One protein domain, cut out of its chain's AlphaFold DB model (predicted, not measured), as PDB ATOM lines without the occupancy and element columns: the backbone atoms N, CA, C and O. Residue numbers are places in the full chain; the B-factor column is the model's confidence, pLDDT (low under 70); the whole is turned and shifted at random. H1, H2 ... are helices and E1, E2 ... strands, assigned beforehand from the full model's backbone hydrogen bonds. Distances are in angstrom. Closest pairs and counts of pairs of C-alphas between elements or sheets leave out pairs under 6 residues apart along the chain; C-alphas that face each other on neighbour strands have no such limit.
ATOM      1  N   LYS A   9      32.410 -43.518  -3.302       95.44
ATOM      2  CA  LYS A   9      31.300 -42.885  -4.010       95.44
ATOM      3  C   LYS A   9      31.543 -42.892  -5.502       95.44
ATOM      4  O   LYS A   9      32.677 -42.844  -5.972       95.44
ATOM      5  N   VAL A  10      30.445 -42.956  -6.240       96.06
ATOM      6  CA  VAL A  10      30.440 -43.047  -7.695       96.06
ATOM      7  C   VAL A  10      29.580 -41.924  -8.248       96.06
ATOM      8  O   VAL A  10      28.455 -41.728  -7.792       96.06
ATOM      9  N   LEU A  11      30.108 -41.200  -9.228       95.06
ATOM     10  CA  LEU A  11      29.393 -40.196 -10.000       95.06
ATOM     11  C   LEU A  11      29.475 -40.576 -11.481       95.06
ATOM     12  O   LEU A  11      30.551 -40.452 -12.071       95.06
ATOM     13  N   PRO A  12      28.373 -41.057 -12.079       94.88
ATOM     14  CA  PRO A  12      28.288 -41.159 -13.526       94.88
ATOM     15  C   PRO A  12      28.246 -39.756 -14.142       94.88
ATOM     16  O   PRO A  12      27.697 -38.826 -13.544       94.88
ATOM     17  N   PHE A  13      28.816 -39.609 -15.330       91.31
ATOM     18  CA  PHE A  13      28.777 -38.373 -16.103       91.31
ATOM     19  C   PHE A  13      28.749 -38.675 -17.601       91.31
ATOM     20  O   PHE A  13      29.292 -39.684 -18.046       91.31
ATOM     21  N   ASP A  14      28.184 -37.750 -18.372       89.69
ATOM     22  CA  ASP A  14      28.122 -37.847 -19.827       89.69
ATOM     23  C   ASP A  14      29.017 -36.772 -20.449       89.69
ATOM     24  O   ASP A  14      29.032 -35.616 -20.016       89.69
ATOM     25  N   ILE A  15      29.746 -37.141 -21.496       84.69
ATOM     26  CA  ILE A  15      30.552 -36.239 -22.312       84.69
ATOM     27  C   ILE A  15      29.977 -36.213 -23.723       84.69
ATOM     28  O   ILE A  15      29.917 -37.225 -24.424       84.69
ATOM     29  N   GLN A  16      29.609 -35.012 -24.161       83.81
ATOM     30  CA  GLN A  16      29.142 -34.744 -25.516       83.81
ATOM     31  C   GLN A  16      30.239 -33.999 -26.275       83.81
ATOM     32  O   GLN A  16      30.347 -32.776 -26.199       83.81
ATOM     33  N   CYS A  17      31.092 -34.746 -26.977       77.25
ATOM     34  CA  CYS A  17      32.210 -34.194 -27.737       77.25
ATOM     35  C   CYS A  17      32.364 -34.942 -29.063       77.25
ATOM     36  O   CYS A  17      32.413 -36.167 -29.102       77.25
ATOM     37  N   ASN A  18      32.468 -34.205 -30.169       76.06
ATOM     38  CA  ASN A  18      32.630 -34.758 -31.519       76.06
ATOM     39  C   ASN A  18      34.084 -34.714 -32.027       76.06
ATOM     40  O   ASN A  18      34.328 -34.840 -33.227       76.06
ATOM     41  N   GLN A  19      35.042 -34.484 -31.130       75.75
ATOM     42  CA  GLN A  19      36.470 -34.343 -31.418       75.75
ATOM     43  C   GLN A  19      37.293 -35.064 -30.347       75.75
ATOM     44  O   GLN A  19      36.768 -35.260 -29.249       75.75
ATOM     45  N   PRO A  20      38.565 -35.428 -30.630       77.19
ATOM     46  CA  PRO A  20      39.527 -35.841 -29.608       77.19
ATOM     47  C   PRO A  20      39.466 -34.924 -28.390       77.19
ATOM     48  O   PRO A  20      39.297 -33.717 -28.555       77.19
ATOM     49  N   LEU A  21      39.578 -35.476 -27.183       80.44
ATOM     50  CA  LEU A  21      39.464 -34.701 -25.952       80.44
ATOM     51  C   LEU A  21      40.653 -34.918 -25.025       80.44
ATOM     52  O   LEU A  21      41.308 -35.964 -25.018       80.44
ATOM     53  N   SER A  22      40.905 -33.894 -24.232       85.94
ATOM     54  CA  SER A  22      41.796 -33.918 -23.087       85.94
ATOM     55  C   SER A  22      41.004 -33.448 -21.878       85.94
ATOM     56  O   SER A  22      40.073 -32.647 -21.993       85.94
ATOM     57  N   MET A  23      41.365 -33.969 -20.714       89.00
ATOM     58  CA  MET A  23      40.751 -33.586 -19.451       89.00
ATOM     59  C   MET A  23      41.822 -33.104 -18.491       89.00
ATOM     60  O   MET A  23      42.890 -33.709 -18.404       89.00
ATOM     61  N   SER A  24      41.536 -32.031 -17.771       93.06
ATOM     62  CA  SER A  24      42.313 -31.591 -16.621       93.06
ATOM     63  C   SER A  24      41.574 -31.992 -15.358       93.06
ATOM     64  O   SER A  24      40.383 -31.721 -15.244       93.06
ATOM     65  N   VAL A  25      42.270 -32.626 -14.422       95.62
ATOM     66  CA  VAL A  25      41.725 -32.979 -13.107       95.62
ATOM     67  C   VAL A  25      42.501 -32.231 -12.037       95.62
ATOM     68  O   VAL A  25      43.734 -32.287 -12.009       95.62
ATOM     69  N   TYR A  26      41.784 -31.545 -11.157       97.69
ATOM     70  CA  TYR A  26      42.344 -30.721 -10.095       97.69
ATOM     71  C   TYR A  26      41.536 -30.889  -8.805       97.69
ATOM     72  O   TYR A  26      40.312 -30.905  -8.831       97.69
ATOM     73  N   SER A  27      42.214 -31.015  -7.670       97.38
ATOM     74  CA  SER A  27      41.635 -30.963  -6.331       97.38
ATOM     75  C   SER A  27      42.071 -29.661  -5.678       97.38
ATOM     76  O   SER A  27      43.267 -29.371  -5.579       97.38
ATOM     77  N   ARG A  28      41.100 -28.885  -5.196       96.75
ATOM     78  CA  ARG A  28      41.343 -27.571  -4.602       96.75
ATOM     79  C   ARG A  28      42.270 -27.637  -3.391       96.75
ATOM     80  O   ARG A  28      43.127 -26.769  -3.233       96.75
ATOM     81  N   ASN A  29      42.100 -28.655  -2.553       95.50
ATOM     82  CA  ASN A  29      42.868 -28.820  -1.322       95.50
ATOM     83  C   ASN A  29      43.933 -29.927  -1.412       95.50
ATOM     84  O   ASN A  29      44.747 -30.069  -0.500       95.50
ATOM     85  N   GLY A  30      43.946 -30.717  -2.486       95.44
ATOM     86  CA  GLY A  30      44.767 -31.922  -2.601       95.44
ATOM     87  C   GLY A  30      44.327 -33.059  -1.671       95.44
ATOM     88  O   GLY A  30      45.139 -33.929  -1.359       95.44
ATOM     89  N   GLY A  31      43.081 -33.035  -1.188       95.38
ATOM     90  CA  GLY A  31      42.555 -33.943  -0.168       95.38
ATOM     91  C   GLY A  31      41.382 -33.337   0.607       95.38
ATOM     92  O   GLY A  31      41.133 -32.136   0.558       95.38
ATOM     93  N   LEU A  32      40.670 -34.171   1.360       95.19
ATOM     94  CA  LEU A  32      39.571 -33.757   2.230       95.19
ATOM     95  C   LEU A  32      40.084 -32.903   3.392       95.19
ATOM     96  O   LEU A  32      40.801 -33.399   4.261       95.19
ATOM     97  N   GLN A  33      39.692 -31.634   3.439       95.50
ATOM     98  CA  GLN A  33      40.089 -30.706   4.491       95.50
ATOM     99  C   GLN A  33      39.111 -30.745   5.664       95.50
ATOM    100  O   GLN A  33      37.920 -30.501   5.479       95.50
ATOM    101  N   LEU A  34      39.618 -30.982   6.878       95.19
ATOM    102  CA  LEU A  34      38.821 -30.849   8.099       95.19
ATOM    103  C   LEU A  34      38.471 -29.375   8.352       95.19
ATOM    104  O   LEU A  34      39.348 -28.537   8.584       95.19
ATOM    105  N   LEU A  35      37.177 -29.075   8.368       93.56
ATOM    106  CA  LEU A  35      36.646 -27.744   8.627       93.56
ATOM    107  C   LEU A  35      36.732 -27.388  10.120       93.56
ATOM    108  O   LEU A  35      36.600 -28.243  10.994       93.56
ATOM    109  N   ASN A  36      36.906 -26.096  10.417       87.81
ATOM    110  CA  ASN A  36      36.946 -25.528  11.776       87.81
ATOM    111  C   ASN A  36      38.052 -26.079  12.702       87.81
ATOM    112  O   ASN A  36      38.002 -25.876  13.916       87.81
ATOM    113  N   SER A  37      39.066 -26.741  12.145       86.62
ATOM    114  CA  SER A  37      40.267 -27.142  12.875       86.62
ATOM    115  C   SER A  37      41.283 -25.998  12.927       86.62
ATOM    116  O   SER A  37      41.435 -25.230  11.979       86.62
ATOM    117  N   THR A  38      42.026 -25.895  14.032       84.38
ATOM    118  CA  THR A  38      43.171 -24.972  14.153       84.38
ATOM    119  C   THR A  38      44.385 -25.437  13.345       84.38
ATOM    120  O   THR A  38      45.300 -24.655  13.098       84.38
ATOM    121  N   GLN A  39      44.394 -26.706  12.934       86.25
ATOM    122  CA  GLN A  39      45.410 -27.316  12.086       86.25
ATOM    123  C   GLN A  39      44.806 -27.668  10.726       86.25
ATOM    124  O   GLN A  39      43.689 -28.182  10.658       86.25
ATOM    125  N   ALA A  40      45.559 -27.441   9.650       86.94
ATOM    126  CA  ALA A  40      45.176 -27.873   8.310       86.94
ATOM    127  C   ALA A  40      45.355 -29.395   8.188       86.94
ATOM    128  O   ALA A  40      46.424 -29.879   7.820       86.94
ATOM    129  N   ILE A  41      44.317 -30.145   8.557       92.75
ATOM    130  CA  ILE A  41      44.284 -31.602   8.430       92.75
ATOM    131  C   ILE A  41      43.689 -31.938   7.065       92.75
ATOM    132  O   ILE A  41      42.552 -31.560   6.781       92.75
ATOM    133  N   LEU A  42      44.477 -32.626   6.240       93.88
ATOM    134  CA  LEU A  42      44.093 -33.104   4.917       93.88
ATOM    135  C   LEU A  42      44.097 -34.630   4.917       93.88
ATOM    136  O   LEU A  42      45.127 -35.244   5.198       93.88
ATOM    137  N   THR A  43      42.959 -35.230   4.587       94.12
ATOM    138  CA  THR A  43      42.836 -36.677   4.411       94.12
ATOM    139  C   THR A  43      42.872 -37.015   2.919       94.12
ATOM    140  O   THR A  43      42.038 -36.505   2.163       94.12
ATOM    141  N   PRO A  44      43.829 -37.839   2.463       95.00
ATOM    142  CA  PRO A  44      43.915 -38.214   1.064       95.00
ATOM    143  C   PRO A  44      42.779 -39.162   0.666       95.00
ATOM    144  O   PRO A  44      42.262 -39.946   1.459       95.00
ATOM    145  N   TYR A  45      42.419 -39.087  -0.605       96.50
ATOM    146  CA  TYR A  45      41.554 -40.030  -1.300       96.50
ATOM    147  C   TYR A  45      42.104 -40.330  -2.699       96.50
ATOM    148  O   TYR A  45      42.923 -39.573  -3.240       96.50
ATOM    149  N   GLU A  46      41.619 -41.411  -3.294       97.50
ATOM    150  CA  GLU A  46      41.825 -41.784  -4.690       97.50
ATOM    151  C   GLU A  46      40.662 -41.308  -5.560       97.50
ATOM    152  O   GLU A  46      39.496 -41.414  -5.176       97.50
ATOM    153  N   VAL A  47      40.977 -40.837  -6.765       97.00
ATOM    154  CA  VAL A  47      40.023 -40.573  -7.846       97.00
ATOM    155  C   VAL A  47      40.334 -41.516  -8.990       97.00
ATOM    156  O   VAL A  47      41.405 -41.447  -9.586       97.00
ATOM    157  N   ASN A  48      39.384 -42.369  -9.331       96.94
ATOM    158  CA  ASN A  48      39.406 -43.162 -10.544       96.94
ATOM    159  C   ASN A  48      38.431 -42.557 -11.559       96.94
ATOM    160  O   ASN A  48      37.265 -42.326 -11.242       96.94
ATOM    161  N   ILE A  49      38.919 -42.288 -12.766       94.75
ATOM    162  CA  ILE A  49      38.113 -41.848 -13.904       94.75
ATOM    163  C   ILE A  49      38.166 -42.954 -14.951       94.75
ATOM    164  O   ILE A  49      39.229 -43.233 -15.512       94.75
ATOM    165  N   ASP A  50      37.014 -43.567 -15.206       93.38
ATOM    166  CA  ASP A  50      36.828 -44.599 -16.223       93.38
ATOM    167  C   ASP A  50      35.907 -44.069 -17.320       93.38
ATOM    168  O   ASP A  50      34.774 -43.655 -17.069       93.38
ATOM    169  N   ILE A  51      36.421 -44.074 -18.543       89.81
ATOM    170  CA  ILE A  51      35.682 -43.792 -19.763       89.81
ATOM    171  C   ILE A  51      36.006 -44.914 -20.746       89.81
ATOM    172  O   ILE A  51      36.883 -44.804 -21.613       89.81
ATOM    173  N   THR A  52      35.292 -46.025 -20.588       87.38
ATOM    174  CA  THR A  52      35.565 -47.277 -21.298       87.38
ATOM    175  C   THR A  52      35.558 -47.106 -22.822       87.38
ATOM    176  O   THR A  52      36.415 -47.668 -23.504       87.38
ATOM    177  N   SER A  53      34.652 -46.290 -23.375       83.31
ATOM    178  CA  SER A  53      34.572 -46.041 -24.826       83.31
ATOM    179  C   SER A  53      35.819 -45.351 -25.395       83.31
ATOM    180  O   SER A  53      36.151 -45.544 -26.564       83.31
ATOM    181  N   LEU A  54      36.540 -44.586 -24.569       81.25
ATOM    182  CA  LEU A  54      37.787 -43.909 -24.929       81.25
ATOM    183  C   LEU A  54      39.028 -44.717 -24.538       81.25
ATOM    184  O   LEU A  54      40.145 -44.251 -24.755       81.25
ATOM    185  N   GLY A  55      38.849 -45.925 -23.988       83.19
ATOM    186  CA  GLY A  55      39.936 -46.741 -23.446       83.19
ATOM    187  C   GLY A  55      40.658 -46.073 -22.276       83.19
ATOM    188  O   GLY A  55      41.830 -46.362 -22.041       83.19
ATOM    189  N   LEU A  56      39.986 -45.155 -21.578       86.69
ATOM    190  CA  LEU A  56      40.560 -44.421 -20.466       86.69
ATOM    191  C   LEU A  56      40.162 -45.082 -19.151       86.69
ATOM    192  O   LEU A  56      38.981 -45.192 -18.851       86.69
ATOM    193  N   ASN A  57      41.147 -45.458 -18.347       92.25
ATOM    194  CA  ASN A  57      40.944 -45.835 -16.956       92.25
ATOM    195  C   ASN A  57      42.161 -45.356 -16.168       92.25
ATOM    196  O   ASN A  57      43.257 -45.901 -16.323       92.25
ATOM    197  N   GLN A  58      41.987 -44.289 -15.395       93.00
ATOM    198  CA  GLN A  58      43.089 -43.643 -14.699       93.00
ATOM    199  C   GLN A  58      42.744 -43.391 -13.239       93.00
ATOM    200  O   GLN A  58      41.766 -42.718 -12.927       93.00
ATOM    201  N   THR A  59      43.593 -43.909 -12.354       96.12
ATOM    202  CA  THR A  59      43.544 -43.647 -10.914       96.12
ATOM    203  C   THR A  59      44.601 -42.613 -10.547       96.12
ATOM    204  O   THR A  59      45.752 -42.714 -10.976       96.12
ATOM    205  N   LEU A  60      44.194 -41.610  -9.777       95.50
ATOM    206  CA  LEU A  60      45.003 -40.489  -9.318       95.50
ATOM    207  C   LEU A  60      44.805 -40.308  -7.819       95.50
ATOM    208  O   LEU A  60      43.682 -40.381  -7.325       95.50
ATOM    209  N   LEU A  61      45.879 -40.004  -7.098       96.88
ATOM    210  CA  LEU A  61      45.759 -39.597  -5.702       96.88
ATOM    211  C   LEU A  61      45.421 -38.109  -5.626       96.88
ATOM    212  O   LEU A  61      46.036 -37.299  -6.314       96.88
ATOM    213  N   SER A  62      44.504 -37.740  -4.736       97.00
ATOM    214  CA  SER A  62      44.138 -36.347  -4.415       97.00
ATOM    215  C   SER A  62      45.350 -35.417  -4.265       97.00
ATOM    216  O   SER A  62      45.398 -34.347  -4.868       97.00
ATOM    217  N   ARG A  63      46.402 -35.862  -3.567       95.62
ATOM    218  CA  ARG A  63      47.657 -35.102  -3.420       95.62
ATOM    219  C   ARG A  63      48.376 -34.815  -4.743       95.62
ATOM    220  O   ARG A  63      49.015 -33.775  -4.878       95.62
ATOM    221  N   GLU A  64      48.283 -35.716  -5.720       95.75
ATOM    222  CA  GLU A  64      48.907 -35.571  -7.044       95.75
ATOM    223  C   GLU A  64      48.123 -34.626  -7.954       95.75
ATOM    224  O   GLU A  64      48.689 -34.078  -8.898       95.75
ATOM    225  N   ILE A  65      46.834 -34.440  -7.669       96.06
ATOM    226  CA  ILE A  65      45.959 -33.486  -8.353       96.06
ATOM    227  C   ILE A  65      45.784 -32.184  -7.561       96.06
ATOM    228  O   ILE A  65      44.951 -31.365  -7.924       96.06
ATOM    229  N   SER A  66      46.618 -31.931  -6.542       95.62
ATOM    230  CA  SER A  66      46.766 -30.598  -5.920       95.62
ATOM    231  C   SER A  66      47.313 -29.538  -6.891       95.62
ATOM    232  O   SER A  66      47.325 -28.343  -6.598       95.62
ATOM    233  N   SER A  67      47.753 -29.984  -8.067       93.94
ATOM    234  CA  SER A  67      47.974 -29.191  -9.270       93.94
ATOM    235  C   SER A  67      47.255 -29.857 -10.447       93.94
ATOM    236  O   SER A  67      47.185 -31.089 -10.464       93.94
ATOM    237  N   PRO A  68      46.771 -29.095 -11.445       94.88
ATOM    238  CA  PRO A  68      46.032 -29.661 -12.570       94.88
ATOM    239  C   PRO A  68      46.812 -30.763 -13.300       94.88
ATOM    240  O   PRO A  68      47.960 -30.556 -13.711       94.88
ATOM    241  N   ARG A  69      46.190 -31.931 -13.485       93.81
ATOM    242  CA  ARG A  69      46.783 -33.078 -14.185       93.81
ATOM    243  C   ARG A  69      46.024 -33.386 -15.465       93.81
ATOM    244  O   ARG A  69      44.827 -33.654 -15.433       93.81
ATOM    245  N   ILE A  70      46.752 -33.383 -16.579       90.69
ATOM    246  CA  ILE A  70      46.182 -33.644 -17.901       90.69
ATOM    247  C   ILE A  70      46.116 -35.145 -18.182       90.69
ATOM    248  O   ILE A  70      47.099 -35.871 -18.021       90.69
ATOM    249  N   ILE A  71      44.956 -35.576 -18.659       86.38
ATOM    250  CA  ILE A  71      44.644 -36.920 -19.122       86.38
ATOM    251  C   ILE A  71      44.229 -36.822 -20.593       86.38
ATOM    252  O   ILE A  71      43.337 -36.050 -20.940       86.38
ATOM    253  N   ASN A  72      44.867 -37.606 -21.463       81.62
ATOM    254  CA  ASN A  72      44.585 -37.611 -22.900       81.62
ATOM    255  C   ASN A  72      43.865 -38.902 -23.300       81.62
ATOM    256  O   ASN A  72      44.283 -39.986 -22.895       81.62
ATOM    257  N   SER A  73      42.827 -38.800 -24.134       72.38
ATOM    258  CA  SER A  73      42.194 -39.977 -24.740       72.38
ATOM    259  C   SER A  73      43.048 -40.530 -25.885       72.38
ATOM    260  O   SER A  73      43.539 -39.757 -26.708       72.38
ATOM    261  N   SER A  74      43.181 -41.852 -25.986       64.69
ATOM    262  CA  SER A  74      43.973 -42.531 -27.027       64.69
ATOM    263  C   SER A  74      43.148 -43.065 -28.206       64.69
ATOM    264  O   SER A  74      43.727 -43.426 -29.231       64.69
ATOM    265  N   ASN A  75      41.815 -43.099 -28.089       65.31
ATOM    266  CA  ASN A  75      40.925 -43.764 -29.044       65.31
ATOM    267  C   ASN A  75      40.023 -42.804 -29.841       65.31
ATOM    268  O   ASN A  75      39.820 -41.647 -29.476       65.31
ATOM    269  N   VAL A  76      39.474 -43.317 -30.950       62.50
ATOM    270  CA  VAL A  76      38.503 -42.618 -31.810       62.50
ATOM    271  C   VAL A  76      37.212 -42.367 -31.029       62.50
ATOM    272  O   VAL A  76      36.625 -43.292 -30.475       62.50
ATOM    273  N   ILE A  77      36.787 -41.106 -30.995       60.09
ATOM    274  CA  ILE A  77      35.746 -40.592 -30.098       60.09
ATOM    275  C   ILE A  77      34.350 -40.981 -30.615       60.09
ATOM    276  O   ILE A  77      33.999 -40.602 -31.739       60.09
ATOM    277  N   PRO A  78      33.512 -41.668 -29.822       58.50
ATOM    278  CA  PRO A  78      32.079 -41.708 -30.069       58.50
ATOM    279  C   PRO A  78      31.455 -40.360 -29.670       58.50
ATOM    280  O   PRO A  78      31.729 -39.854 -28.586       58.50
ATOM    281  N   PHE A  79      30.606 -39.795 -30.540       65.00
ATOM    282  CA  PHE A  79      29.944 -38.485 -30.368       65.00
ATOM    283  C   PHE A  79      29.350 -38.239 -28.970       65.00
ATOM    284  O   PHE A  79      29.365 -37.107 -28.491       65.00
ATOM    285  N   ASN A  80      28.838 -39.298 -28.342       75.56
ATOM    286  CA  ASN A  80      28.419 -39.322 -26.949       75.56
ATOM    287  C   ASN A  80      29.180 -40.431 -26.238       75.56
ATOM    288  O   ASN A  80      29.306 -41.542 -26.761       75.56
ATOM    289  N   THR A  81      29.676 -40.114 -25.056       83.50
ATOM    290  CA  THR A  81      30.466 -41.020 -24.243       83.50
ATOM    291  C   THR A  81      30.050 -40.886 -22.793       83.50
ATOM    292  O   THR A  81      30.032 -39.780 -22.265       83.50
ATOM    293  N   ASP A  82      29.802 -42.018 -22.150       89.38
ATOM    294  CA  ASP A  82      29.493 -42.068 -20.729       89.38
ATOM    295  C   ASP A  82      30.763 -42.443 -19.961       89.38
ATOM    296  O   ASP A  82      31.591 -43.240 -20.422       89.38
ATOM    297  N   GLY A  83      30.924 -41.856 -18.786       90.81
ATOM    298  CA  GLY A  83      32.048 -42.091 -17.901       90.81
ATOM    299  C   GLY A  83      31.611 -42.207 -16.452       90.81
ATOM    300  O   GLY A  83      30.481 -41.897 -16.065       90.81
ATOM    301  N   VAL A  84      32.531 -42.692 -15.633       95.56
ATOM    302  CA  VAL A  84      32.321 -42.871 -14.205       95.56
ATOM    303  C   VAL A  84      33.516 -42.307 -13.457       95.56
ATOM    304  O   VAL A  84      34.652 -42.729 -13.667       95.56
ATOM    305  N   MET A  85      33.249 -41.373 -12.546       95.44
ATOM    306  CA  MET A  85      34.215 -40.945 -11.544       95.44
ATOM    307  C   MET A  85      33.929 -41.686 -10.245       95.44
ATOM    308  O   MET A  85      32.832 -41.601  -9.692       95.44
ATOM    309  N   ARG A  86      34.923 -42.397  -9.733       97.25
ATOM    310  CA  ARG A  86      34.870 -43.094  -8.454       97.25
ATOM    311  C   ARG A  86      35.872 -42.462  -7.513       97.25
ATOM    312  O   ARG A  86      37.052 -42.384  -7.828       97.25
ATOM    313  N   VAL A  87      35.398 -42.026  -6.360       96.88
ATOM    314  CA  VAL A  87      36.239 -41.453  -5.314       96.88
ATOM    315  C   VAL A  87      36.248 -42.425  -4.145       96.88
ATOM    316  O   VAL A  87      35.177 -42.849  -3.708       96.88
ATOM    317  N   THR A  88      37.435 -42.803  -3.677       97.19
ATOM    318  CA  THR A  88      37.623 -43.780  -2.596       97.19
ATOM    319  C   THR A  88      38.519 -43.184  -1.518       97.19
ATOM    320  O   THR A  88      39.611 -42.712  -1.821       97.19
ATOM    321  N   LEU A  89      38.071 -43.198  -0.267       94.94
ATOM    322  CA  LEU A  89      38.910 -42.869   0.880       94.94
ATOM    323  C   LEU A  89      39.923 -44.001   1.084       94.94
ATOM    324  O   LEU A  89      39.533 -45.162   1.186       94.94
ATOM    325  N   GLU A  90      41.217 -43.677   1.125       85.31
ATOM    326  CA  GLU A  90      42.258 -44.679   1.412       85.31
ATOM    327  C   GLU A  90      42.217 -45.120   2.882       85.31
ATOM    328  O   GLU A  90      42.499 -46.272   3.213       85.31
ATOM    329  N   GLU A  91      41.855 -44.189   3.765       83.50
ATOM    330  CA  GLU A  91      41.832 -44.371   5.209       83.50
ATOM    331  C   GLU A  91      40.549 -43.784   5.808       83.50
ATOM    332  O   GLU A  91      39.964 -42.833   5.284       83.50
ATOM    333  N   ASN A  92      40.141 -44.328   6.957       82.88
ATOM    334  CA  ASN A  92      39.041 -43.772   7.737       82.88
ATOM    335  C   ASN A  92      39.364 -42.346   8.211       82.88
ATOM    336  O   ASN A  92      40.499 -42.032   8.578       82.88
ATOM    337  N   LEU A  93      38.336 -41.502   8.305       88.12
ATOM    338  CA  LEU A  93      38.458 -40.161   8.877       88.12
ATOM    339  C   LEU A  93      38.799 -40.257  10.376       88.12
ATOM    340  O   LEU A  93      37.975 -40.664  11.192       88.12
ATOM    341  N   LEU A  94      40.033 -39.895  10.738       87.00
ATOM    342  CA  LEU A  94      40.556 -40.058  12.103       87.00
ATOM    343  C   LEU A  94      39.940 -39.098  13.130       87.00
ATOM    344  O   LEU A  94      39.899 -39.418  14.318       87.00
ATOM    345  N   TYR A  95      39.499 -37.916  12.698       88.25
ATOM    346  CA  TYR A  95      38.972 -36.881  13.583       88.25
ATOM    347  C   TYR A  95      37.484 -36.661  13.328       88.25
ATOM    348  O   TYR A  95      37.005 -36.748  12.202       88.25
ATOM    349  N   ALA A  96      36.737 -36.350  14.387       87.38
ATOM    350  CA  ALA A  96      35.334 -35.989  14.256       87.38
ATOM    351  C   ALA A  96      35.198 -34.578  13.668       87.38
ATOM    352  O   ALA A  96      35.855 -33.643  14.127       87.38
ATOM    353  N   GLY A  97      34.305 -34.416  12.693       90.44
ATOM    354  CA  GLY A  97      34.004 -33.123  12.094       90.44
ATOM    355  C   GLY A  97      33.527 -33.243  10.654       90.44
ATOM    356  O   GLY A  97      33.214 -34.330  10.174       90.44
TER     357      GLY A  97
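AT A GLANCE: This is residues 9 to 97 of the 116 residues of an uncharacterized protein of Vibrio genomosp. F6 str. FF-238 (UniProt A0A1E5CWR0). A twisted sheet of four long strands, E1, E7, E4 and E5, forms one layer, and the strand pair E2 and E6 makes a smaller second layer, partly face to face with its E4 and E5 side. Beyond one end of this loose sandwich lie the short strand E3, its following loop and the tail of residues 90 to 97. The 89 printed residues hold seven named strands and one named helix, in the order E1 E2 E3 E4 E5 H1 E6 E7; both sheets are antiparallel and the class is mostly strand. The whole is loose, with a radius of gyration of the C-alphas of 15.4 A, a rod of 49 by 22 by 17 A.

HOW THE PARTS SIT: In the sheet, E7, residues 80 to 89, is antiparallel to edge strand E1, residues 9 to 16, with N 11 and O 85 2.8 A apart. E7 also neighbours E4, residues 45 to 51, with N 48 to O 86 at 2.8 A. E4 forms a hairpin with E5, residues 56 to 61, with N 49 to O 58 at 2.9 A. E2, residues 21 to 27, pairs with E6, residues 69 to 72, with N 23 to O 71 at 2.9 A. E2 and E4 are apart, while E5 and E6 are near each other. H1, residues 62 to 65, only grazes the larger sheet; too short for an O i to N i+4 pair, it has its one O i to N i+3 pair within range. E3, residues 32 to 34, pairs with no named strand, but residues 32 to 33 pair with 42 to 43.

IN THESE COORDINATES: E1 begins at C-alpha 9 (31.300, -42.885, -4.010) and spans 23.1 A. E2 spans 20.1 A, E4 19.7 A and E5 16.4 A. E7 spans 30.0 A, ending at C-alpha 89 (38.910, -42.869, 0.880).

THE WHOLE: The farthest C-alphas, of Thr 38 and Val 76, are 49.5 A apart. The printed part has no cut and no long link. Residues 74 to 79 have pLDDT under 70.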